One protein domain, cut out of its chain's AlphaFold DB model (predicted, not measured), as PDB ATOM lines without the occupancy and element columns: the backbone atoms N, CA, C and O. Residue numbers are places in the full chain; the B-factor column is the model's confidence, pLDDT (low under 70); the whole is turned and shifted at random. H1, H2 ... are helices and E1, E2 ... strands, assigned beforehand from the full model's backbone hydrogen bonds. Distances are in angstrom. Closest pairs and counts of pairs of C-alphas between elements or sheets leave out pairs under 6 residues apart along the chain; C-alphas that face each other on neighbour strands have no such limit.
ATOM      1  N   ILE A   7     -18.655   8.435  52.107       94.81
ATOM      2  CA  ILE A   7     -19.123   8.177  50.742       94.81
ATOM      3  C   ILE A   7     -18.015   8.597  49.781       94.81
ATOM      4  O   ILE A   7     -17.639   9.764  49.731       94.81
ATOM      5  N   ILE A   8     -17.497   7.634  49.025       93.94
ATOM      6  CA  ILE A   8     -16.458   7.839  48.017       93.94
ATOM      7  C   ILE A   8     -17.145   8.021  46.662       93.94
ATOM      8  O   ILE A   8     -17.899   7.147  46.236       93.94
ATOM      9  N   ILE A   9     -16.884   9.143  45.989       93.75
ATOM     10  CA  ILE A   9     -17.393   9.439  44.644       93.75
ATOM     11  C   ILE A   9     -16.226   9.359  43.663       93.75
ATOM     12  O   ILE A   9     -15.203  10.007  43.876       93.75
ATOM     13  N   SER A  10     -16.376   8.578  42.599       90.44
ATOM     14  CA  SER A  10     -15.366   8.455  41.545       90.44
ATOM     15  C   SER A  10     -16.023   8.129  40.212       90.44
ATOM     16  O   SER A  10     -16.962   7.336  40.154       90.44
ATOM     17  N   GLU A  11     -15.507   8.700  39.126       87.12
ATOM     18  CA  GLU A  11     -15.889   8.305  37.765       87.12
ATOM     19  C   GLU A  11     -15.334   6.927  37.398       87.12
ATOM     20  O   GLU A  11     -15.953   6.190  36.633       87.12
ATOM     21  N   ILE A  12     -14.187   6.576  37.982       86.62
ATOM     22  CA  ILE A  12     -13.509   5.303  37.773       86.62
ATOM     23  C   ILE A  12     -14.133   4.266  38.716       86.62
ATOM     24  O   ILE A  12     -14.127   4.491  39.934       86.62
ATOM     25  N   PRO A  13     -14.656   3.141  38.192       87.81
ATOM     26  CA  PRO A  13     -15.162   2.048  39.011       87.81
ATOM     27  C   PRO A  13     -14.093   1.493  39.958       87.81
ATOM     28  O   PRO A  13     -12.915   1.424  39.608       87.81
ATOM     29  N   LEU A  14     -14.510   1.044  41.143       86.38
ATOM     30  CA  LEU A  14     -13.612   0.347  42.061       86.38
ATOM     31  C   LEU A  14     -13.093  -0.951  41.441       86.38
ATOM     32  O   LEU A  14     -13.866  -1.783  40.967       86.38
ATOM     33  N   THR A  15     -11.785  -1.156  41.545       89.69
ATOM     34  CA  THR A  15     -11.171  -2.469  41.320       89.69
ATOM     35  C   THR A  15     -11.491  -3.421  42.477       89.69
ATOM     36  O   THR A  15     -11.751  -2.984  43.602       89.69
ATOM     37  N   GLU A  16     -11.401  -4.734  42.250       88.56
ATOM     38  CA  GLU A  16     -11.595  -5.732  43.317       88.56
ATOM     39  C   GLU A  16     -10.618  -5.531  44.485       88.56
ATOM     40  O   GLU A  16     -11.001  -5.661  45.647       88.56
ATOM     41  N   LYS A  17      -9.374  -5.135  44.185       89.50
ATOM     42  CA  LYS A  17      -8.346  -4.825  45.187       89.50
ATOM     43  C   LYS A  17      -8.752  -3.644  46.074       89.50
ATOM     44  O   LYS A  17      -8.613  -3.728  47.292       89.50
ATOM     45  N   GLN A  18      -9.266  -2.566  45.481       88.31
ATOM     46  CA  GLN A  18      -9.749  -1.399  46.231       88.31
ATOM     47  C   GLN A  18     -11.034  -1.710  47.002       88.31
ATOM     48  O   GLN A  18     -11.207  -1.253  48.126       88.31
ATOM     49  N   HIS A  19     -11.931  -2.515  46.431       89.19
ATOM     50  CA  HIS A  19     -13.115  -2.971  47.148       89.19
ATOM     51  C   HIS A  19     -12.722  -3.796  48.383       89.19
ATOM     52  O   HIS A  19     -13.206  -3.531  49.481       89.19
ATOM     53  N   ALA A  20     -11.793  -4.744  48.237       89.62
ATOM     54  CA  ALA A  20     -11.294  -5.549  49.347       89.62
ATOM     55  C   ALA A  20     -10.613  -4.699  50.436       89.62
ATOM     56  O   ALA A  20     -10.771  -5.003  51.618       89.62
ATOM     57  N   SER A  21      -9.902  -3.623  50.067       87.88
ATOM     58  CA  SER A  21      -9.244  -2.743  51.042       87.88
ATOM     59  C   SER A  21     -10.226  -1.898  51.853       87.88
ATOM     60  O   SER A  21      -9.948  -1.617  53.017       87.88
ATOM     61  N   ILE A  22     -11.378  -1.518  51.285       88.69
ATOM     62  CA  ILE A  22     -12.398  -0.743  52.009       88.69
ATOM     63  C   ILE A  22     -13.459  -1.613  52.701       88.69
ATOM     64  O   ILE A  22     -14.118  -1.146  53.627       88.69
ATOM     65  N   ALA A  23     -13.614  -2.879  52.294       87.38
ATOM     66  CA  ALA A  23     -14.680  -3.773  52.762       87.38
ATOM     67  C   ALA A  23     -14.654  -4.061  54.274       87.38
ATOM     68  O   ALA A  23     -15.677  -4.434  54.847       87.38
ATOM     69  N   MET A  24     -13.503  -3.896  54.932       86.31
ATOM     70  CA  MET A  24     -13.372  -4.107  56.379       86.31
ATOM     71  C   MET A  24     -13.913  -2.935  57.213       86.31
ATOM     72  O   MET A  24     -14.147  -3.093  58.413       86.31
ATOM     73  N   PHE A  25     -14.126  -1.763  56.606       87.06
ATOM     74  CA  PHE A  25     -14.601  -0.575  57.307       87.06
ATOM     75  C   PHE A  25     -16.129  -0.493  57.291       87.06
ATOM     76  O   PHE A  25     -16.788  -0.655  56.264       87.06
ATOM     77  N   GLN A  26     -16.719  -0.195  58.446       88.12
ATOM     78  CA  GLN A  26     -18.165  -0.013  58.552       88.12
ATOM     79  C   GLN A  26     -18.588   1.355  58.008       88.12
ATOM     80  O   GLN A  26     -17.921   2.358  58.250       88.12
ATOM     81  N   LYS A  27     -19.755   1.404  57.351       90.25
ATOM     82  CA  LYS A  27     -20.376   2.634  56.819       90.25
ATOM     83  C   LYS A  27     -19.524   3.382  55.784       90.25
ATOM     84  O   LYS A  27     -19.620   4.605  55.679       90.25
ATOM     85  N   VAL A  28     -18.723   2.648  55.017       92.81
ATOM     86  CA  VAL A  28     -18.062   3.159  53.815       92.81
ATOM     87  C   VAL A  28     -18.889   2.749  52.601       92.81
ATOM     88  O   VAL A  28     -19.230   1.579  52.440       92.81
ATOM     89  N   TYR A  29     -19.233   3.720  51.764       93.25
ATOM     90  CA  TYR A  29     -20.038   3.533  50.562       93.25
ATOM     91  C   TYR A  29     -19.294   4.075  49.348       93.25
ATOM     92  O   TYR A  29     -18.499   5.008  49.458       93.25
ATOM     93  N   PHE A  30     -19.590   3.517  48.179       93.88
ATOM     94  CA  PHE A  30     -19.026   3.959  46.913       93.88
ATOM     95  C   PHE A  30     -20.132   4.343  45.936       93.88
ATOM     96  O   PHE A  30     -21.120   3.620  45.790       93.88
ATOM     97  N   LEU A  31     -19.946   5.469  45.254       94.12
ATOM     98  CA  LEU A  31     -20.833   5.968  44.219       94.12
ATOM     99  C   LEU A  31     -20.037   6.206  42.934       94.12
ATOM    100  O   LEU A  31     -19.200   7.105  42.861       94.12
ATOM    101  N   CYS A  32     -20.337   5.411  41.907       92.81
ATOM    102  CA  CYS A  32     -19.735   5.573  40.589       92.81
ATOM    103  C   CYS A  32     -20.414   6.733  39.847       92.81
ATOM    104  O   CYS A  32     -21.595   6.651  39.497       92.81
ATOM    105  N   GLY A  33     -19.684   7.812  39.600       91.00
ATOM    106  CA  GLY A  33     -20.185   8.981  38.895       91.00
ATOM    107  C   GLY A  33     -19.289  10.201  39.053       91.00
ATOM    108  O   GLY A  33     -18.414  10.250  39.912       91.00
ATOM    109  N   SER A  34     -19.545  11.206  38.219       91.19
ATOM    110  CA  SER A  34     -18.807  12.465  38.260       91.19
ATOM    111  C   SER A  34     -19.294  13.354  39.402       91.19
ATOM    112  O   SER A  34     -20.497  13.629  39.472       91.19
ATOM    113  N   PRO A  35     -18.400  13.875  40.259       91.62
ATOM    114  CA  PRO A  35     -18.776  14.851  41.275       91.62
ATOM    115  C   PRO A  35     -19.098  16.235  40.670       91.62
ATOM    116  O   PRO A  35     -19.638  17.089  41.368       91.62
ATOM    117  N   LEU A  36     -18.861  16.438  39.363       91.62
ATOM    118  CA  LEU A  36     -19.337  17.596  38.590       91.62
ATOM    119  C   LEU A  36     -20.811  17.477  38.161       91.62
ATOM    120  O   LEU A  36     -21.317  18.309  37.410       91.62
ATOM    121  N   GLN A  37     -21.517  16.436  38.608       93.12
ATOM    122  CA  GLN A  37     -22.943  16.263  38.363       93.12
ATOM    123  C   GLN A  37     -23.731  16.417  39.661       93.12
ATOM    124  O   GLN A  37     -23.630  15.597  40.574       93.12
ATOM    125  N   GLU A  38     -24.619  17.407  39.706       93.31
ATOM    126  CA  GLU A  38     -25.469  17.684  40.869       93.31
ATOM    127  C   GLU A  38     -26.258  16.453  41.352       93.31
ATOM    128  O   GLU A  38     -26.375  16.216  42.553       93.31
ATOM    129  N   ARG A  39     -26.754  15.613  40.429       95.00
ATOM    130  CA  ARG A  39     -27.475  14.373  40.778       95.00
ATOM    131  C   ARG A  39     -26.632  13.435  41.651       95.00
ATOM    132  O   ARG A  39     -27.170  12.802  42.554       95.00
ATOM    133  N   VAL A  40     -25.325  13.357  41.382       95.38
ATOM    134  CA  VAL A  40     -24.372  12.501  42.099       95.38
ATOM    135  C   VAL A  40     -24.124  13.091  43.484       95.38
ATOM    136  O   VAL A  40     -24.207  12.369  44.474       95.38
ATOM    137  N   LEU A  41     -23.948  14.415  43.577       94.44
ATOM    138  CA  LEU A  41     -23.824  15.127  44.854       94.44
ATOM    139  C   LEU A  41     -25.071  14.964  45.738       94.44
ATOM    140  O   LEU A  41     -24.948  14.717  46.938       94.44
ATOM    141  N   ARG A  42     -26.278  15.032  45.157       94.25
ATOM    142  CA  ARG A  42     -27.540  14.767  45.873       94.25
ATOM    143  C   ARG A  42     -27.629  13.330  46.363       94.25
ATOM    144  O   ARG A  42     -27.972  13.106  47.518       94.25
ATOM    145  N   GLN A  43     -27.305  12.365  45.505       94.94
ATOM    146  CA  GLN A  43     -27.322  10.949  45.866       94.94
ATOM    147  C   GLN A  43     -26.323  10.635  46.990       94.94
ATOM    148  O   GLN A  43     -26.628   9.847  47.881       94.94
ATOM    149  N   ALA A  44     -25.169  11.303  46.993       94.00
ATOM    150  CA  ALA A  44     -24.174  11.227  48.057       94.00
ATOM    151  C   ALA A  44     -24.519  12.068  49.302       94.00
ATOM    152  O   ALA A  44     -23.737  12.102  50.245       94.00
ATOM    153  N   SER A  45     -25.668  12.755  49.332       92.62
ATOM    154  CA  SER A  45     -26.063  13.659  50.425       92.62
ATOM    155  C   SER A  45     -25.011  14.735  50.749       92.62
ATOM    156  O   SER A  45     -24.857  15.138  51.902       92.62
ATOM    157  N   ALA A  46     -24.293  15.227  49.732       91.69
ATOM    158  CA  ALA A  46     -23.203  16.189  49.905       91.69
ATOM    159  C   ALA A  46     -23.666  17.492  50.585       91.69
ATOM    160  O   ALA A  46     -22.946  18.058  51.399       91.69
ATOM    161  N   PHE A  47     -24.900  17.934  50.319       90.69
ATOM    162  CA  PHE A  47     -25.454  19.187  50.854       90.69
ATOM    163  C   PHE A  47     -25.818  19.141  52.342       90.69
ATOM    164  O   PHE A  47     -26.107  20.176  52.930       90.69
ATOM    165  N   THR A  48     -25.816  17.955  52.949       90.06
ATOM    166  CA  THR A  48     -26.003  17.765  54.395       90.06
ATOM    167  C   THR A  48     -24.775  17.120  55.037       90.06
ATOM    168  O   THR A  48     -24.834  16.670  56.182       90.06
ATOM    169  N   ALA A  49     -23.671  17.003  54.296       90.31
ATOM    170  CA  ALA A  49     -22.434  16.442  54.806       90.31
ATOM    171  C   ALA A  49     -21.763  17.420  55.777       90.31
ATOM    172  O   ALA A  49     -21.793  18.633  55.586       90.31
ATOM    173  N   LYS A  50     -21.093  16.885  56.803       88.19
ATOM    174  CA  LYS A  50     -20.246  17.700  57.689       88.19
ATOM    175  C   LYS A  50     -19.028  18.242  56.936       88.19
ATOM    176  O   LYS A  50     -18.613  19.379  57.148       88.19
ATOM    177  N   SER A  51     -18.436  17.412  56.080       89.62
ATOM    178  CA  SER A  51     -17.213  17.745  55.356       89.62
ATOM    179  C   SER A  51     -17.171  17.034  54.008       89.62
ATOM    180  O   SER A  51     -17.662  15.913  53.881       89.62
ATOM    181  N   ILE A  52     -16.563  17.684  53.020       92.38
ATOM    182  CA  ILE A  52     -16.306  17.147  51.682       92.38
ATOM    183  C   ILE A  52     -14.806  17.251  51.436       92.38
ATOM    184  O   ILE A  52     -14.230  18.312  51.651       92.38
ATOM    185  N   VAL A  53     -14.175  16.166  50.989       91.94
ATOM    186  CA  VAL A  53     -12.734  16.130  50.705       91.94
ATOM    187  C   VAL A  53     -12.525  15.883  49.216       91.94
ATOM    188  O   VAL A  53     -13.032  14.906  48.669       91.94
ATOM    189  N   ILE A  54     -11.782  16.776  48.570       91.31
ATOM    190  CA  ILE A  54     -11.389  16.703  47.166       91.31
ATOM    191  C   ILE A  54      -9.903  16.364  47.124       91.31
ATOM    192  O   ILE A  54      -9.068  17.155  47.560       91.31
ATOM    193  N   LEU A  55      -9.593  15.180  46.603       87.81
ATOM    194  CA  LEU A  55      -8.227  14.691  46.443       87.81
ATOM    195  C   LEU A  55      -7.729  15.036  45.038       87.81
ATOM    196  O   LEU A  55      -8.409  14.736  44.053       87.81
ATOM    197  N   GLY A  56      -6.543  15.638  44.943       72.50
ATOM    198  CA  GLY A  56      -5.967  16.073  43.666       72.50
ATOM    199  C   GLY A  56      -5.579  14.890  42.774       72.50
ATOM    200  O   GLY A  56      -5.686  14.956  41.551       72.50
ATOM    201  N   SER A  57      -5.207  13.764  43.389       62.75
ATOM    202  CA  SER A  57      -4.779  12.547  42.689       62.75
ATOM    203  C   SER A  57      -5.921  11.795  41.982       62.75
ATOM    204  O   SER A  57      -5.666  11.088  41.010       62.75
ATOM    205  N   CYS A  58      -7.187  11.986  42.381       52.09
ATOM    206  CA  CYS A  58      -8.334  11.278  41.788       52.09
ATOM    207  C   CYS A  58      -8.709  11.746  40.369       52.09
ATOM    208  O   CYS A  58      -9.593  11.156  39.750       52.09
ATOM    209  N   LEU A  59      -8.077  12.812  39.871       50.50
ATOM    210  CA  LEU A  59      -8.361  13.422  38.566       50.50
ATOM    211  C   LEU A  59      -7.264  13.111  37.535       50.50
ATOM    212  O   LEU A  59      -7.409  13.415  36.354       50.50
ATOM    213  N   GLN A  60      -6.176  12.460  37.958       51.50
ATOM    214  CA  GLN A  60      -5.145  11.997  37.039       51.50
ATOM    215  C   GLN A  60      -5.639  10.730  36.340       51.50
ATOM    216  O   GLN A  60      -5.866   9.701  36.973       51.50
ATOM    217  N   THR A  61      -5.832  10.814  35.023       47.19
ATOM    218  CA  THR A  61      -6.228   9.678  34.190       47.19
ATOM    219  C   THR A  61      -5.255   8.513  34.421       47.19
ATOM    220  O   THR A  61      -4.049   8.701  34.235       47.19
ATOM    221  N   PRO A  62      -5.730   7.317  34.819       40.66
ATOM    222  CA  PRO A  62      -4.876   6.149  34.959       40.66
ATOM    223  C   PRO A  62      -4.503   5.683  33.552       40.66
ATOM    224  O   PRO A  62      -5.288   5.044  32.862       40.66
ATOM    225  N   GLY A  63      -3.327   6.089  33.092       44.56
ATOM    226  CA  GLY A  63      -2.812   5.715  31.777       44.56
ATOM    227  C   GLY A  63      -1.295   5.610  31.730       44.56
ATOM    228  O   GLY A  63      -0.728   5.735  30.654       44.56
ATOM    229  N   GLN A  64      -0.620   5.453  32.872       41.62
ATOM    230  CA  GLN A  64       0.847   5.436  32.886       41.62
ATOM    231  C   GLN A  64       1.462   4.592  34.011       41.62
ATOM    232  O   GLN A  64       2.565   4.878  34.459       41.62
ATOM    233  N   TYR A  65       0.741   3.570  34.481       37.28
ATOM    234  CA  TYR A  65       1.248   2.619  35.480       37.28
ATOM    235  C   TYR A  65       0.825   1.168  35.192       37.28
ATOM    236  O   TYR A  65       0.641   0.412  36.137       37.28
ATOM    237  N   GLY A  73      11.142   8.675  27.451       37.66
ATOM    238  CA  GLY A  73      11.167   9.620  28.574       37.66
ATOM    239  C   GLY A  73      11.014  11.102  28.191       37.66
ATOM    240  O   GLY A  73      11.800  11.935  28.633       37.66
ATOM    241  N   VAL A  74      10.003  11.444  27.388       40.53
ATOM    242  CA  VAL A  74       9.723  12.814  26.911       40.53
ATOM    243  C   VAL A  74       8.277  13.261  27.201       40.53
ATOM    244  O   VAL A  74       7.955  14.440  27.071       40.53
ATOM    245  N   ALA A  75       7.386  12.369  27.655       43.16
ATOM    246  CA  ALA A  75       5.975  12.711  27.891       43.16
ATOM    247  C   ALA A  75       5.684  13.341  29.270       43.16
ATOM    248  O   ALA A  75       4.693  14.060  29.412       43.16
ATOM    249  N   ALA A  76       6.535  13.128  30.280       46.69
ATOM    250  CA  ALA A  76       6.327  13.691  31.622       46.69
ATOM    251  C   ALA A  76       6.557  15.217  31.685       46.69
ATOM    252  O   ALA A  76       6.006  15.881  32.559       46.69
ATOM    253  N   ASP A  77       7.312  15.775  30.732       45.53
ATOM    254  CA  ASP A  77       7.752  17.179  30.734       45.53
ATOM    255  C   ASP A  77       6.873  18.103  29.860       45.53
ATOM    256  O   ASP A  77       7.187  19.272  29.643       45.53
ATOM    257  N   THR A  78       5.748  17.592  29.335       49.97
ATOM    258  CA  THR A  78       4.843  18.352  28.441       49.97
ATOM    259  C   THR A  78       3.511  18.753  29.072       49.97
ATOM    260  O   THR A  78       2.770  19.546  28.483       49.97
ATOM    261  N   LYS A  79       3.188  18.267  30.277       58.88
ATOM    262  CA  LYS A  79       2.034  18.788  31.018       58.88
ATOM    263  C   LYS A  79       2.417  20.137  31.610       58.88
ATOM    264  O   LYS A  79       3.268  20.211  32.492       58.88
ATOM    265  N   ASP A  80       1.778  21.202  31.119       69.44
ATOM    266  CA  ASP A  80       1.886  22.534  31.713       69.44
ATOM    267  C   ASP A  80       1.660  22.405  33.222       69.44
ATOM    268  O   ASP A  80       0.599  21.968  33.671       69.44
ATOM    269  N   GLN A  81       2.668  22.773  34.014       68.38
ATOM    270  CA  GLN A  81       2.592  22.701  35.469       68.38
ATOM    271  C   GLN A  81       1.403  23.511  36.007       68.38
ATOM    272  O   GLN A  81       0.896  23.226  37.090       68.38
ATOM    273  N   ASN A  82       0.923  24.509  35.253       69.38
ATOM    274  CA  ASN A  82      -0.275  25.271  35.581       69.38
ATOM    275  C   ASN A  82      -1.586  24.508  35.437       69.38
ATOM    276  O   ASN A  82      -2.578  24.948  36.012       69.38
ATOM    277  N   MET A  83      -1.578  23.368  34.753       76.38
ATOM    278  CA  MET A  83      -2.751  22.524  34.556       76.38
ATOM    279  C   MET A  83      -2.924  21.446  35.630       76.38
ATOM    280  O   MET A  83      -3.968  20.805  35.656       76.38
ATOM    281  N   LEU A  84      -1.950  21.263  36.530       80.56
ATOM    282  CA  LEU A  84      -1.965  20.184  37.529       80.56
ATOM    283  C   LEU A  84      -3.156  20.257  38.496       80.56
ATOM    284  O   LEU A  84      -3.741  19.232  38.825       80.56
ATOM    285  N   ASP A  85      -3.528  21.463  38.925       83.88
ATOM    286  CA  ASP A  85      -4.580  21.668  39.929       83.88
ATOM    287  C   ASP A  85      -5.916  22.128  39.313       83.88
ATOM    288  O   ASP A  85      -6.869  22.412  40.041       83.88
ATOM    289  N   THR A  86      -6.002  22.233  37.980       85.12
ATOM    290  CA  THR A  86      -7.169  22.802  37.280       85.12
ATOM    291  C   THR A  86      -8.451  22.050  37.611       85.12
ATOM    292  O   THR A  86      -9.467  22.679  37.916       85.12
ATOM    293  N   ASP A  87      -8.404  20.720  37.604       85.56
ATOM    294  CA  ASP A  87      -9.586  19.898  37.854       85.56
ATOM    295  C   ASP A  87     -10.011  19.979  39.325       85.56
ATOM    296  O   ASP A  87     -11.196  20.143  39.616       85.56
ATOM    297  N   ALA A  88      -9.051  19.972  40.259       88.06
ATOM    298  CA  ALA A  88      -9.314  20.109  41.691       88.06
ATOM    299  C   ALA A  88      -9.932  21.479  42.024       88.06
ATOM    300  O   ALA A  88     -10.925  21.557  42.750       88.06
ATOM    301  N   ILE A  89      -9.405  22.560  41.438       86.38
ATOM    302  CA  ILE A  89      -9.951  23.918  41.579       86.38
ATOM    303  C   ILE A  89     -11.354  24.005  40.976       86.38
ATOM    304  O   ILE A  89     -12.257  24.580  41.590       86.38
ATOM    305  N   THR A  90     -11.546  23.460  39.774       88.56
ATOM    306  CA  THR A  90     -12.836  23.494  39.074       88.56
ATOM    307  C   THR A  90     -13.894  22.746  39.872       88.56
ATOM    308  O   THR A  90     -14.971  23.287  40.126       88.56
ATOM    309  N   LEU A  91     -13.556  21.547  40.348       90.06
ATOM    310  CA  LEU A  91     -14.435  20.742  41.176       90.06
ATOM    311  C   LEU A  91     -14.749  21.433  42.503       90.06
ATOM    312  O   LEU A  91     -15.915  21.506  42.885       90.06
ATOM    313  N   HIS A  92     -13.745  21.995  43.175       89.38
ATOM    314  CA  HIS A  92     -13.954  22.747  44.407       89.38
ATOM    315  C   HIS A  92     -14.938  23.900  44.195       89.38
ATOM    316  O   HIS A  92     -15.900  24.038  44.949       89.38
ATOM    317  N   ARG A  93     -14.739  24.715  43.152       86.81
ATOM    318  CA  ARG A  93     -15.634  25.841  42.843       86.81
ATOM    319  C   ARG A  93     -17.060  25.375  42.571       86.81
ATOM    320  O   ARG A  93     -17.986  25.959  43.128       86.81
ATOM    321  N   TYR A  94     -17.214  24.324  41.769       90.62
ATOM    322  CA  TYR A  94     -18.515  23.746  41.452       90.62
ATOM    323  C   TYR A  94     -19.228  23.216  42.704       90.62
ATOM    324  O   TYR A  94     -20.370  23.578  42.965       90.62
ATOM    325  N   VAL A  95     -18.546  22.409  43.522       90.19
ATOM    326  CA  VAL A  95     -19.120  21.822  44.742       90.19
ATOM    327  C   VAL A  95     -19.522  22.903  45.739       90.19
ATOM    328  O   VAL A  95     -20.614  22.823  46.300       90.19
ATOM    329  N   VAL A  96     -18.678  23.919  45.944       88.06
ATOM    330  CA  VAL A  96     -18.992  25.052  46.825       88.06
ATOM    331  C   VAL A  96     -20.243  25.782  46.339       88.06
ATOM    332  O   VAL A  96     -21.149  26.005  47.134       88.06
ATOM    333  N   GLU A  97     -20.337  26.096  45.046       87.81
ATOM    334  CA  GLU A  97     -21.517  26.752  44.468       87.81
ATOM    335  C   GLU A  97     -22.780  25.889  44.611       87.81
ATOM    336  O   GLU A  97     -23.822  26.369  45.059       87.81
ATOM    337  N   CYS A  98     -22.692  24.586  44.330       89.19
ATOM    338  CA  CYS A  98     -23.812  23.676  44.535       89.19
ATOM    339  C   CYS A  98     -24.242  23.606  46.005       89.19
ATOM    340  O   CYS A  98     -25.444  23.569  46.270       89.19
ATOM    341  N   CYS A  99     -23.302  23.596  46.954       88.38
ATOM    342  CA  CYS A  99     -23.615  23.617  48.382       88.38
ATOM    343  C   CYS A  99     -24.262  24.945  48.794       88.38
ATOM    344  O   CYS A  99     -25.284  24.918  49.469       88.38
ATOM    345  N   GLU A 100     -23.743  26.089  48.338       85.44
ATOM    346  CA  GLU A 100     -24.327  27.415  48.595       85.44
ATOM    347  C   GLU A 100     -25.785  27.503  48.105       85.44
ATOM    348  O   GLU A 100     -26.635  28.067  48.792       85.44
ATOM    349  N   CYS A 101     -26.101  26.922  46.943       86.44
ATOM    350  CA  CYS A 101     -27.450  26.969  46.370       86.44
ATOM    351  C   CYS A 101     -28.429  25.938  46.953       86.44
ATOM    352  O   CYS A 101     -29.638  26.133  46.846       86.44
ATOM    353  N   ASN A 102     -27.939  24.826  47.511       86.50
ATOM    354  CA  ASN A 102     -28.776  23.677  47.884       86.50
ATOM    355  C   ASN A 102     -28.721  23.297  49.367       86.50
ATOM    356  O   ASN A 102     -29.440  22.382  49.775       86.50
ATOM    357  N   CYS A 103     -27.888  23.965  50.168       83.94
ATOM    358  CA  CYS A 103     -27.847  23.757  51.610       83.94
ATOM    359  C   CYS A 103     -29.190  24.168  52.239       83.94
ATOM    360  O   CYS A 103     -29.703  25.253  51.944       83.94
ATOM    361  N   PRO A 104     -29.780  23.336  53.117       83.56
ATOM    362  CA  PRO A 104     -30.957  23.724  53.881       83.56
ATOM    363  C   PRO A 104     -30.684  24.994  54.706       83.56
ATOM    364  O   PRO A 104     -29.603  25.104  55.284       83.56
ATOM    365  N   PRO A 105     -31.652  25.919  54.834       75.25
ATOM    366  CA  PRO A 105     -31.455  27.212  55.503       75.25
ATOM    367  C   PRO A 105     -31.109  27.110  56.998       75.25
ATOM    368  O   PRO A 105     -30.614  28.070  57.576       75.25
ATOM    369  N   GLU A 106     -31.356  25.959  57.625       74.75
ATOM    370  CA  GLU A 106     -31.060  25.697  59.042       74.75
ATOM    371  C   GLU A 106     -29.799  24.839  59.253       74.75
ATOM    372  O   GLU A 106     -29.414  24.577  60.392       74.75
ATOM    373  N   SER A 107     -29.151  24.385  58.174       76.75
ATOM    374  CA  SER A 107     -27.940  23.561  58.248       76.75
ATOM    375  C   SER A 107     -26.693  24.415  58.012       76.75
ATOM    376  O   SER A 107     -26.699  25.249  57.105       76.75
ATOM    377  N   PRO A 108     -25.597  24.200  58.764       80.25
ATOM    378  CA  PRO A 108     -24.310  24.769  58.388       80.25
ATOM    379  C   PRO A 108     -23.866  24.203  57.034       80.25
ATOM    380  O   PRO A 108     -24.129  23.038  56.718       80.25
ATOM    381  N   MET A 109     -23.177  25.033  56.249       81.06
ATOM    382  CA  MET A 109     -22.558  24.600  54.999       81.06
ATOM    383  C   MET A 109     -21.461  23.570  55.296       81.06
ATOM    384  O   MET A 109     -20.718  23.708  56.270       81.06
ATOM    385  N   ALA A 110     -21.348  22.555  54.441       83.88
ATOM    386  CA  ALA A 110     -20.284  21.567  54.537       83.88
ATOM    387  C   ALA A 110     -18.901  22.235  54.440       83.88
ATOM    388  O   ALA A 110     -18.663  23.053  53.548       83.88
ATOM    389  N   THR A 111     -17.966  21.837  55.306       85.75
ATOM    390  CA  THR A 111     -16.558  22.228  55.158       85.75
ATOM    391  C   THR A 111     -15.974  21.515  53.941       85.75
ATOM    392  O   THR A 111     -15.834  20.290  53.949       85.75
ATOM    393  N   VAL A 112     -15.622  22.265  52.897       87.31
ATOM    394  CA  VAL A 112     -14.980  21.710  51.697       87.31
ATOM    395  C   VAL A 112     -13.467  21.821  51.846       87.31
ATOM    396  O   VAL A 112     -12.937  22.908  52.079       87.31
ATOM    397  N   ILE A 113     -12.787  20.684  51.734       88.06
ATOM    398  CA  ILE A 113     -11.336  20.555  51.807       88.06
ATOM    399  C   ILE A 113     -10.821  20.166  50.426       88.06
ATOM    400  O   ILE A 113     -11.324  19.204  49.847       88.06
ATOM    401  N   VAL A 114      -9.827  20.881  49.903       88.00
ATOM    402  CA  VAL A 114      -9.194  20.555  48.618       88.00
ATOM    403  C   VAL A 114      -7.691  20.386  48.778       88.00
ATOM    404  O   VAL A 114      -7.015  21.225  49.372       88.00
ATOM    405  N   GLU A 115      -7.177  19.285  48.246       87.50
ATOM    406  CA  GLU A 115      -5.749  19.066  48.061       87.50
ATOM    407  C   GLU A 115      -5.275  19.801  46.800       87.50
ATOM    408  O   GLU A 115      -5.825  19.608  45.715       87.50
ATOM    409  N   LEU A 116      -4.242  20.630  46.946       84.94
ATOM    410  CA  LEU A 116      -3.532  21.267  45.844       84.94
ATOM    411  C   LEU A 116      -2.073  20.815  45.825       84.94
ATOM    412  O   LEU A 116      -1.407  20.732  46.857       84.94
ATOM    413  N   SER A 117      -1.550  20.627  44.623       80.56
ATOM    414  CA  SER A 117      -0.152  20.269  44.396       80.56
ATOM    415  C   SER A 117       0.767  21.473  44.594       80.56
ATOM    416  O   SER A 117       1.898  21.330  45.051       80.56
ATOM    417  N   ARG A 118       0.307  22.687  44.246       76.25
ATOM    418  CA  ARG A 118       1.139  23.898  44.297       76.25
ATOM    419  C   ARG A 118       0.520  25.008  45.147       76.25
ATOM    420  O   ARG A 118      -0.654  25.333  44.968       76.25
ATOM    421  N   PRO A 119       1.321  25.715  45.965       73.88
ATOM    422  CA  PRO A 119       0.839  26.887  46.692       73.88
ATOM    423  C   PRO A 119       0.343  28.014  45.780       73.88
ATOM    424  O   PRO A 119      -0.626  28.699  46.094       73.88
ATOM    425  N   SER A 120       0.960  28.187  44.607       73.94
ATOM    426  CA  SER A 120       0.575  29.225  43.641       73.94
ATOM    427  C   SER A 120      -0.846  29.049  43.095       73.94
ATOM    428  O   SER A 120      -1.448  30.024  42.639       73.94
ATOM    429  N   SER A 121      -1.400  27.838  43.176       78.38
ATOM    430  CA  SER A 121      -2.764  27.512  42.762       78.38
ATOM    431  C   SER A 121      -3.828  28.093  43.706       78.38
ATOM    432  O   SER A 121      -4.966  28.303  43.283       78.38
ATOM    433  N   LEU A 122      -3.453  28.474  44.939       75.19
ATOM    434  CA  LEU A 122      -4.341  29.122  45.918       75.19
ATOM    435  C   LEU A 122      -5.053  30.360  45.360       75.19
ATOM    436  O   LEU A 122      -6.213  30.603  45.681       75.19
ATOM    437  N   ARG A 123      -4.385  31.122  44.484       73.69
ATOM    438  CA  ARG A 123      -4.930  32.359  43.891       73.69
ATOM    439  C   ARG A 123      -6.183  32.149  43.039       73.69
ATOM    440  O   ARG A 123      -6.853  33.121  42.703       73.69
ATOM    441  N   PHE A 124      -6.450  30.913  42.623       76.00
ATOM    442  CA  PHE A 124      -7.579  30.563  41.761       76.00
ATOM    443  C   PHE A 124      -8.794  30.056  42.541       76.00
ATOM    444  O   PHE A 124      -9.869  29.883  41.956       76.00
ATOM    445  N   LEU A 125      -8.645  29.826  43.848       74.38
ATOM    446  CA  LEU A 125      -9.757  29.480  44.718       74.38
ATOM    447  C   LEU A 125     -10.574  30.728  45.065       74.38
ATOM    448  O   LEU A 125     -10.061  31.841  45.163       74.38
ATOM    449  N   LYS A 126     -11.887  30.526  45.208       63.72
ATOM    450  CA  LYS A 126     -12.860  31.586  45.486       63.72
ATOM    451  C   LYS A 126     -12.612  32.147  46.889       63.72
ATOM    452  O   LYS A 126     -12.876  31.470  47.882       63.72
ATOM    453  N   ASP A 127     -12.126  33.380  46.952       60.81
ATOM    454  CA  ASP A 127     -11.956  34.122  48.195       60.81
ATOM    455  C   ASP A 127     -13.269  34.831  48.554       60.81
ATOM    456  O   ASP A 127     -13.550  35.925  48.072       60.81
ATOM    457  N   ASP A 128     -14.116  34.205  49.372       53.16
ATOM    458  CA  ASP A 128     -15.353  34.850  49.835       53.16
ATOM    459  C   ASP A 128     -15.114  35.887  50.946       53.16
ATOM    460  O   ASP A 128     -16.036  36.633  51.272       53.16
ATOM    461  N   LEU A 129     -13.878  36.080  51.434       50.44
ATOM    462  CA  LEU A 129     -13.541  37.281  52.217       50.44
ATOM    463  C   LEU A 129     -13.609  38.545  51.342       50.44
ATOM    464  O   LEU A 129     -13.752  39.657  51.854       50.44
ATOM    465  N   VAL A 130     -13.604  38.379  50.011       48.72
ATOM    466  CA  VAL A 130     -13.896  39.428  49.022       48.72
ATOM    467  C   VAL A 130     -15.398  39.794  49.009       48.72
ATOM    468  O   VAL A 130     -15.775  40.808  48.429       48.72
ATOM    469  N   ARG A 131     -16.273  39.031  49.685       45.19
ATOM    470  CA  ARG A 131     -17.681  39.401  49.941       45.19
ATOM    471  C   ARG A 131     -17.892  40.115  51.278       45.19
ATOM    472  O   ARG A 131     -19.036  40.340  51.662       45.19
ATOM    473  N   SER A 132     -16.827  40.496  51.984       49.78
ATOM    474  CA  SER A 132     -16.942  41.490  53.052       49.78
ATOM    475  C   SER A 132     -17.529  42.780  52.466       49.78
ATOM    476  O   SER A 132     -16.941  43.373  51.562       49.78
ATOM    477  N   GLU A 133     -18.674  43.231  52.987       49.56
ATOM    478  CA  GLU A 133     -19.308  44.507  52.610       49.56
ATOM    479  C   GLU A 133     -18.399  45.726  52.893       49.56
ATOM    480  O   GLU A 133     -18.683  46.834  52.437       49.56
ATOM    481  N   ASN A 134     -17.279  45.530  53.605       57.28
ATOM    482  CA  ASN A 134     -16.329  46.576  53.953       57.28
ATOM    483  C   ASN A 134     -15.178  46.683  52.929       57.28
ATOM    484  O   ASN A 134     -14.259  45.851  52.931       57.28
ATOM    485  N   PRO A 135     -15.131  47.759  52.115       60.75
ATOM    486  CA  PRO A 135     -14.120  47.936  51.068       60.75
ATOM    487  C   PRO A 135     -12.682  48.021  51.610       60.75
ATOM    488  O   PRO A 135     -11.741  47.623  50.929       60.75
ATOM    489  N   SER A 136     -12.494  48.455  52.860       64.06
ATOM    490  CA  SER A 136     -11.181  48.511  53.521       64.06
ATOM    491  C   SER A 136     -10.603  47.126  53.838       64.06
ATOM    492  O   SER A 136      -9.394  46.916  53.743       64.06
ATOM    493  N   THR A 137     -11.458  46.160  54.186       62.75
ATOM    494  CA  THR A 137     -11.035  44.772  54.447       62.75
ATOM    495  C   THR A 137     -10.659  44.086  53.135       62.75
ATOM    496  O   THR A 137      -9.671  43.360  53.072       62.75
ATOM    497  N   LEU A 138     -11.385  44.407  52.062       62.50
ATOM    498  CA  LEU A 138     -11.117  43.937  50.706       62.50
ATOM    499  C   LEU A 138      -9.723  44.334  50.208       62.50
ATOM    500  O   LEU A 138      -8.994  43.517  49.648       62.50
ATOM    501  N   GLU A 139      -9.349  45.601  50.399       64.88
ATOM    502  CA  GLU A 139      -8.040  46.118  49.999       64.88
ATOM    503  C   GLU A 139      -6.913  45.523  50.843       64.88
ATOM    504  O   GLU A 139      -5.853  45.193  50.302       64.88
ATOM    505  N   ALA A 140      -7.147  45.319  52.142       65.06
ATOM    506  CA  ALA A 140      -6.194  44.668  53.030       65.06
ATOM    507  C   ALA A 140      -5.938  43.214  52.606       65.06
ATOM    508  O   ALA A 140      -4.780  42.832  52.437       65.06
ATOM    509  N   VAL A 141      -6.998  42.439  52.343       65.00
ATOM    510  CA  VAL A 141      -6.899  41.049  51.871       65.00
ATOM    511  C   VAL A 141      -6.215  40.994  50.508       65.00
ATOM    512  O   VAL A 141      -5.221  40.293  50.368       65.00
ATOM    513  N   LYS A 142      -6.621  41.818  49.532       66.31
ATOM    514  CA  LYS A 142      -5.959  41.882  48.214       66.31
ATOM    515  C   LYS A 142      -4.480  42.246  48.313       66.31
ATOM    516  O   LYS A 142      -3.660  41.695  47.580       66.31
ATOM    517  N   THR A 143      -4.122  43.168  49.204       66.75
ATOM    518  CA  THR A 143      -2.722  43.555  49.425       66.75
ATOM    519  C   THR A 143      -1.932  42.420  50.069       66.75
ATOM    520  O   THR A 143      -0.783  42.191  49.693       66.75
ATOM    521  N   LEU A 144      -2.540  41.687  51.005       66.19
ATOM    522  CA  LEU A 144      -1.926  40.552  51.685       66.19
ATOM    523  C   LEU A 144      -1.748  39.367  50.730       66.19
ATOM    524  O   LEU A 144      -0.636  38.871  50.594       66.19
ATOM    525  N   THR A 145      -2.775  39.025  49.953       65.25
ATOM    526  CA  THR A 145      -2.710  38.044  48.864       65.25
ATOM    527  C   THR A 145      -1.644  38.427  47.840       65.25
ATOM    528  O   THR A 145      -0.824  37.594  47.469       65.25
ATOM    529  N   LYS A 146      -1.567  39.699  47.421       65.62
ATOM    530  CA  LYS A 146      -0.524  40.162  46.491       65.62
ATOM    531  C   LYS A 146       0.880  40.038  47.086       65.62
ATOM    532  O   LYS A 146       1.796  39.674  46.358       65.62
ATOM    533  N   ARG A 147       1.059  40.316  48.384       63.84
ATOM    534  CA  ARG A 147       2.348  40.144  49.077       63.84
ATOM    535  C   ARG A 147       2.755  38.677  49.156       63.84
ATOM    536  O   ARG A 147       3.876  38.373  48.762       63.84
ATOM    537  N   VAL A 148       1.843  37.804  49.578       61.44
ATOM    538  CA  VAL A 148       2.068  36.354  49.678       61.44
ATOM    539  C   VAL A 148       2.401  35.763  48.305       61.44
ATOM    540  O   VAL A 148       3.408  35.086  48.149       61.44
ATOM    541  N   LEU A 149       1.642  36.122  47.264       62.12
ATOM    542  CA  LEU A 149       1.902  35.653  45.898       62.12
ATOM    543  C   LEU A 149       3.189  36.231  45.289       62.12
ATOM    544  O   LEU A 149       3.804  35.584  44.449       62.12
ATOM    545  N   SER A 150       3.601  37.443  45.682       59.81
ATOM    546  CA  SER A 150       4.858  38.051  45.211       59.81
ATOM    547  C   SER A 150       6.114  37.471  45.867       59.81
ATOM    548  O   SER A 150       7.212  37.723  45.382       59.81
ATOM    549  N   ARG A 151       5.952  36.726  46.965       57.44
ATOM    550  CA  ARG A 151       7.025  36.106  47.754       57.44
ATOM    551  C   ARG A 151       6.872  34.586  47.818       57.44
ATOM    552  O   ARG A 151       7.283  33.961  48.785       57.44
ATOM    553  N   ALA A 152       6.294  33.994  46.773       54.31
ATOM    554  CA  ALA A 152       5.974  32.568  46.697       54.31
ATOM    555  C   ALA A 152       7.184  31.615  46.842       54.31
ATOM    556  O   ALA A 152       6.986  30.403  46.872       54.31
ATOM    557  N   ASP A 153       8.406  32.149  46.939       53.50
ATOM    558  CA  ASP A 153       9.634  31.399  47.202       53.50
ATOM    559  C   ASP A 153       9.788  30.988  48.682       53.50
ATOM    560  O   ASP A 153      10.534  30.050  48.965       53.50
ATOM    561  N   ASP A 154       9.085  31.633  49.631       58.97
ATOM    562  CA  ASP A 154       9.063  31.202  51.039       58.97
ATOM    563  C   ASP A 154       7.817  30.334  51.328       58.97
ATOM    564  O   ASP A 154       6.682  30.821  51.247       58.97
ATOM    565  N   PRO A 155       7.978  29.047  51.697       57.97
ATOM    566  CA  PRO A 155       6.854  28.172  52.018       57.97
ATOM    567  C   PRO A 155       6.007  28.668  53.205       57.97
ATOM    568  O   PRO A 155       4.824  28.327  53.273       57.97
ATOM    569  N   LEU A 156       6.564  29.485  54.110       61.59
ATOM    570  CA  LEU A 156       5.847  30.046  55.261       61.59
ATOM    571  C   LEU A 156       4.897  31.189  54.877       61.59
ATOM    572  O   LEU A 156       3.891  31.398  55.557       61.59
ATOM    573  N   ASP A 157       5.158  31.899  53.778       64.06
ATOM    574  CA  ASP A 157       4.304  33.014  53.351       64.06
ATOM    575  C   ASP A 157       2.921  32.513  52.896       64.06
ATOM    576  O   ASP A 157       1.910  33.184  53.117       64.06
ATOM    577  N   ASN A 158       2.838  31.282  52.376       64.38
ATOM    578  CA  ASN A 158       1.568  30.640  52.019       64.38
ATOM    579  C   ASN A 158       0.672  30.378  53.239       64.38
ATOM    580  O   ASN A 158      -0.551  30.418  53.114       64.38
ATOM    581  N   ILE A 159       1.263  30.176  54.425       66.31
ATOM    582  CA  ILE A 159       0.527  29.955  55.680       66.31
ATOM    583  C   ILE A 159      -0.242  31.213  56.090       66.31
ATOM    584  O   ILE A 159      -1.322  31.132  56.671       66.31
ATOM    585  N   CYS A 160       0.288  32.385  55.741       64.69
ATOM    586  CA  CYS A 160      -0.362  33.662  56.003       64.69
ATOM    587  C   CYS A 160      -1.530  33.941  55.048       64.69
ATOM    588  O   CYS A 160      -2.252  34.920  55.248       64.69
ATOM    589  N   HIS A 161      -1.729  33.128  54.004       67.94
ATOM    590  CA  HIS A 161      -2.852  33.312  53.097       67.94
ATOM    591  C   HIS A 161      -4.170  33.051  53.849       67.94
ATOM    592  O   HIS A 161      -4.323  31.974  54.424       67.94
ATOM    593  N   PRO A 162      -5.162  33.962  53.820       66.50
ATOM    594  CA  PRO A 162      -6.399  33.803  54.586       66.50
ATOM    595  C   PRO A 162      -7.136  32.491  54.299       66.50
ATOM    596  O   PRO A 162      -7.618  31.859  55.223       66.50
ATOM    597  N   ILE A 163      -7.147  32.033  53.043       67.44
ATOM    598  CA  ILE A 163      -7.729  30.731  52.659       67.44
ATOM    599  C   ILE A 163      -6.994  29.551  53.324       67.44
ATOM    600  O   ILE A 163      -7.625  28.575  53.713       67.44
ATOM    601  N   TYR A 164      -5.674  29.642  53.493       69.19
ATOM    602  CA  TYR A 164      -4.894  28.613  54.181       69.19
ATOM    603  C   TYR A 164      -5.102  28.684  55.705       69.19
ATOM    604  O   TYR A 164      -5.249  27.662  56.368       69.19
ATOM    605  N   ALA A 165      -5.165  29.896  56.264       65.88
ATOM    606  CA  ALA A 165      -5.308  30.135  57.700       65.88
ATOM    607  C   ALA A 165      -6.745  29.971  58.234       65.88
ATOM    608  O   ALA A 165      -6.925  29.745  59.430       65.88
ATOM    609  N   ALA A 166      -7.769  30.099  57.384       61.62
ATOM    610  CA  ALA A 166      -9.173  30.122  57.800       61.62
ATOM    611  C   ALA A 166      -9.680  28.785  58.362       61.62
ATOM    612  O   ALA A 166     -10.703  28.800  59.041       61.62
ATOM    613  N   GLY A 167      -8.980  27.670  58.121       54.41
ATOM    614  CA  GLY A 167      -8.998  26.423  58.905       54.41
ATOM    615  C   GLY A 167     -10.324  25.664  59.111       54.41
ATOM    616  O   GLY A 167     -10.283  24.494  59.494       54.41
ATOM    617  N   ILE A 168     -11.494  26.262  58.871       44.81
ATOM    618  CA  ILE A 168     -12.802  25.708  59.252       44.81
ATOM    619  C   ILE A 168     -13.858  25.875  58.147       44.81
ATOM    620  O   ILE A 168     -14.682  24.978  57.969       44.81
ATOM    621  N   GLU A 169     -13.836  26.960  57.365       48.28
ATOM    622  CA  GLU A 169     -14.877  27.183  56.345       48.28
ATOM    623  C   GLU A 169     -14.492  26.670  54.946       48.28
ATOM    624  O   GLU A 169     -15.379  26.204  54.230       48.28
ATOM    625  N   ARG A 170     -13.202  26.697  54.552       58.19
ATOM    626  CA  ARG A 170     -12.705  26.266  53.219       58.19
ATOM    627  C   ARG A 170     -11.226  25.875  53.254       58.19
ATOM    628  O   ARG A 170     -10.359  26.691  52.950       58.19
ATOM    629  N   ASN A 171     -10.934  24.647  53.665       68.44
ATOM    630  CA  ASN A 171      -9.560  24.231  53.940       68.44
ATOM    631  C   ASN A 171      -8.825  23.848  52.668       68.44
ATOM    632  O   ASN A 171      -9.274  23.005  51.897       68.44
ATOM    633  N   VAL A 172      -7.649  24.428  52.483       74.19
ATOM    634  CA  VAL A 172      -6.731  23.996  51.438       74.19
ATOM    635  C   VAL A 172      -5.592  23.246  52.086       74.19
ATOM    636  O   VAL A 172      -4.961  23.749  53.013       74.19
ATOM    637  N   PHE A 173      -5.323  22.051  51.582       80.75
ATOM    638  CA  PHE A 173      -4.146  21.286  51.943       80.75
ATOM    639  C   PHE A 173      -3.153  21.332  50.785       80.75
ATOM    640  O   PHE A 173      -3.532  21.088  49.642       80.75
ATOM    641  N   ILE A 174      -1.897  21.669  51.071       77.25
ATOM    642  CA  ILE A 174      -0.828  21.684  50.069       77.25
ATOM    643  C   ILE A 174       0.097  20.506  50.348       77.25
ATOM    644  O   ILE A 174       0.724  20.453  51.405       77.25
ATOM    645  N   SER A 175       0.223  19.586  49.397       74.81
ATOM    646  CA  SER A 175       0.963  18.335  49.615       74.81
ATOM    647  C   SER A 175       2.460  18.570  49.877       74.81
ATOM    648  O   SER A 175       3.051  17.895  50.721       74.81
ATOM    649  N   ASN A 176       3.044  19.625  49.293       71.75
ATOM    650  CA  ASN A 176       4.439  20.040  49.526       71.75
ATOM    651  C   ASN A 176       4.740  20.418  50.991       71.75
ATOM    652  O   ASN A 176       5.901  20.506  51.387       71.75
ATOM    653  N   SER A 177       3.723  20.651  51.830       71.62
ATOM    654  CA  SER A 177       3.932  20.910  53.258       71.62
ATOM    655  C   SER A 177       4.545  19.707  53.991       71.62
ATOM    656  O   SER A 177       5.224  19.898  55.000       71.62
ATOM    657  N   LEU A 178       4.363  18.481  53.482       77.69
ATOM    658  CA  LEU A 178       4.976  17.277  54.053       77.69
ATOM    659  C   LEU A 178       6.485  17.191  53.776       77.69
ATOM    660  O   LEU A 178       7.218  16.661  54.612       77.69
ATOM    661  N   ASP A 179       6.985  17.788  52.692       77.38
ATOM    662  CA  ASP A 179       8.425  17.815  52.393       77.38
ATOM    663  C   ASP A 179       9.206  18.590  53.461       77.38
ATOM    664  O   ASP A 179      10.294  18.188  53.879       77.38
ATOM    665  N   ALA A 180       8.619  19.674  53.977       76.81
ATOM    666  CA  ALA A 180       9.189  20.427  55.090       76.81
ATOM    667  C   ALA A 180       9.244  19.591  56.384       76.81
ATOM    668  O   ALA A 180      10.185  19.724  57.171       76.81
ATOM    669  N   VAL A 181       8.266  18.704  56.601       77.69
ATOM    670  CA  VAL A 181       8.278  17.757  57.727       77.69
ATOM    671  C   VAL A 181       9.412  16.751  57.549       77.69
ATOM    672  O   VAL A 181      10.211  16.581  58.467       77.69
ATOM    673  N   LEU A 182       9.551  16.159  56.360       80.06
ATOM    674  CA  LEU A 182      10.631  15.218  56.050       80.06
ATOM    675  C   LEU A 182      12.020  15.858  56.192       80.06
ATOM    676  O   LEU A 182      12.927  15.255  56.766       80.06
ATOM    677  N   GLY A 183      12.179  17.115  55.768       80.69
ATOM    678  CA  GLY A 183      13.406  17.883  55.990       80.69
ATOM    679  C   GLY A 183      13.754  18.046  57.476       80.69
ATOM    680  O   GLY A 183      14.930  18.007  57.847       80.69
ATOM    681  N   ASN A 184      12.746  18.167  58.345       78.38
ATOM    682  CA  ASN A 184      12.927  18.238  59.796       78.38
ATOM    683  C   ASN A 184      13.158  16.870  60.449       78.38
ATOM    684  O   ASN A 184      13.864  16.807  61.458       78.38
ATOM    685  N   CYS A 185      12.655  15.779  59.865       82.06
ATOM    686  CA  CYS A 185      12.938  14.417  60.326       82.06
ATOM    687  C   CYS A 185      14.440  14.095  60.298       82.06
ATOM    688  O   CYS A 185      14.922  13.369  61.163       82.06
ATOM    689  N   ASN A 186      15.207  14.709  59.387       78.56
ATOM    690  CA  ASN A 186      16.671  14.594  59.375       78.56
ATOM    691  C   ASN A 186      17.334  15.128  60.659       78.56
ATOM    692  O   ASN A 186      18.416  14.676  61.024       78.56
ATOM    693  N   LYS A 187      16.714  16.104  61.336       81.12
ATOM    694  CA  LYS A 187      17.217  16.678  62.597       81.12
ATOM    695  C   LYS A 187      16.599  16.008  63.819       81.12
ATOM    696  O   LYS A 187      17.286  15.795  64.812       81.12
ATOM    697  N   TYR A 188      15.312  15.688  63.746       81.19
ATOM    698  CA  TYR A 188      14.547  15.105  64.838       81.19
ATOM    699  C   TYR A 188      13.757  13.905  64.315       81.19
ATOM    700  O   TYR A 188      12.627  14.044  63.848       81.19
ATOM    701  N   GLY A 189      14.347  12.713  64.420       78.12
ATOM    702  CA  GLY A 189      13.734  11.477  63.918       78.12
ATOM    703  C   GLY A 189      12.373  11.153  64.546       78.12
ATOM    704  O   GLY A 189      11.562  10.494  63.915       78.12
ATOM    705  N   CYS A 190      12.077  11.675  65.740       84.50
ATOM    706  CA  CYS A 190      10.809  11.452  66.439       84.50
ATOM    707  C   CYS A 190       9.619  12.270  65.902       84.50
ATOM    708  O   CYS A 190       8.487  12.025  66.315       84.50
ATOM    709  N   ILE A 191       9.839  13.251  65.012       85.56
ATOM    710  CA  ILE A 191       8.748  14.089  64.482       85.56
ATOM    711  C   ILE A 191       7.751  13.247  63.682       85.56
ATOM    712  O   ILE A 191       6.546  13.468  63.792       85.56
ATOM    713  N   ILE A 192       8.238  12.273  62.910       84.50
ATOM    714  CA  ILE A 192       7.371  11.411  62.101       84.50
ATOM    715  C   ILE A 192       6.497  10.510  62.977       84.50
ATOM    716  O   ILE A 192       5.302  10.389  62.728       84.50
TER     717      ILE A 192
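Overview. This is residues 7 to 65 and 73 to 192 of the 241 residues of an uncharacterized protein of Aphanomyces astaci (UniProt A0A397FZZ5). A small wall of three parallel strands, E3 E4 E5 in that order, has the long helix H4 over one face; past its E3 edge is a separate sheet of two parallel strands, E1 and E2, with H1 and H2, and past its E5 edge is a group of helices, H5 to H9, with the long H7 farthest out. H10 reaches away beyond the end of E5, and residues 131 to 136 and 185 to 190 stick out. The printed part has 179 residues, with ten named helices and five named strands in the order E1 H1 E2 H2 E3 H3 H4 E4 H5 H6 H7 H8 H9 E5 H10, and is mixed, helices and strands. It is only just compact, close to loose, with a radius of gyration of the C-alphas of 18.6 A and spans of 50 by 49 by 39 A.

Arrangement. The larger sheet has E4, residues 111 to 116, as its inner strand, with E3, residues 51 to 54, and E5, residues 170 to 174, as edge strands. E3 and E4 are parallel at 18 degrees, with N 54 and O 113 within hydrogen-bond range at 2.8 A. E4 and E5 are parallel at 22 degrees, with N 116 and O 173 at 2.8 A. H4, residues 86 to 102, is on one face of this sheet, an arrangement of two layers, helix over sheet. Its height over the sheet is 9.7 A, and it lies over E4 and runs along the strands, at 2 degrees to E4 on the local plane. H3, residues 56 to 59, only grazes the sheet with residues 56 to 57; it touches residues 87 to 88 of H4, the closest C-alphas being those of Gly 56 and Ala 88, 5.6 A apart. E1, residues 7 to 10, H1, residues 16 to 22, and E2, residues 28 to 32, form a strand-helix-strand unit, two parallel neighbour strands with a helix between, with a right-handed crossover. E1 and E2 stand at 27 degrees, with N 8 and O 29 at 2.8 A, and E1 and E3 are apart. H2, residues 38 to 43, is close to H4 but not clearly touching, the closest C-alphas, those of Glu 38 and Cys 98, being 7.2 A apart. H5, residues 119 to 124, H6, residues 128 to 131, H7, residues 135 to 150, H8, residues 157 to 160, and H9, residues 162 to 165, lie between E4 and E5 in the chain, in a second such unit. H5 only grazes the larger sheet with residues 119 to 122, and H9 with residues 162 to 165. H7 only just touches H5, with 3 pairs of C-alphas within 8 A, the closest those of Ser 120 and Leu 149, 6.9 A apart. H7 also touches H6, closest at the C-alphas of Val 130 and Leu 138, 5.6 A, and H8, closest at those of Val 148 and Asp 157, 5.4 A. H10, residues 177 to 185, follows E5 after a tight link and touches no helix. Every O i to N i+4 pair is within hydrogen-bond range in H1, H2, H4 and H7; H10 has 4 of 5, and H5 has 0 of 2 but 2 of 3 O i to N i+3 pairs, while H3, H6, H8 and H9 are too short for an i+4 pair.

Along the chain. E1 begins at C-alpha 7, at (-19.123, 8.177, 50.742). H4 measures 24.1 A from first to last C-alpha and starts at C-alpha 86, at (-7.169, 22.802, 37.280). H7 measures 22.2 A, E4 16.0 A, E2 13.5 A, H10 13.2 A and E5 13.1 A. H10 ends at C-alpha 185, at (12.938, 14.417, 60.326).

Size, cuts and confidence. The two C-alphas farthest apart are those of Glu 16 and Ser 136, 55.2 A. Residues 66 to 72 are not printed, and C-alphas 65 and 73 are 14.0 A apart across the cut. Residues 73 to 85 hold no named element. Of the links that are printed whole, none is long. The mean pLDDT of the printed part is 75.4; it is under 70 in residues 57 to 65, 73 to 82 and 126 to 171.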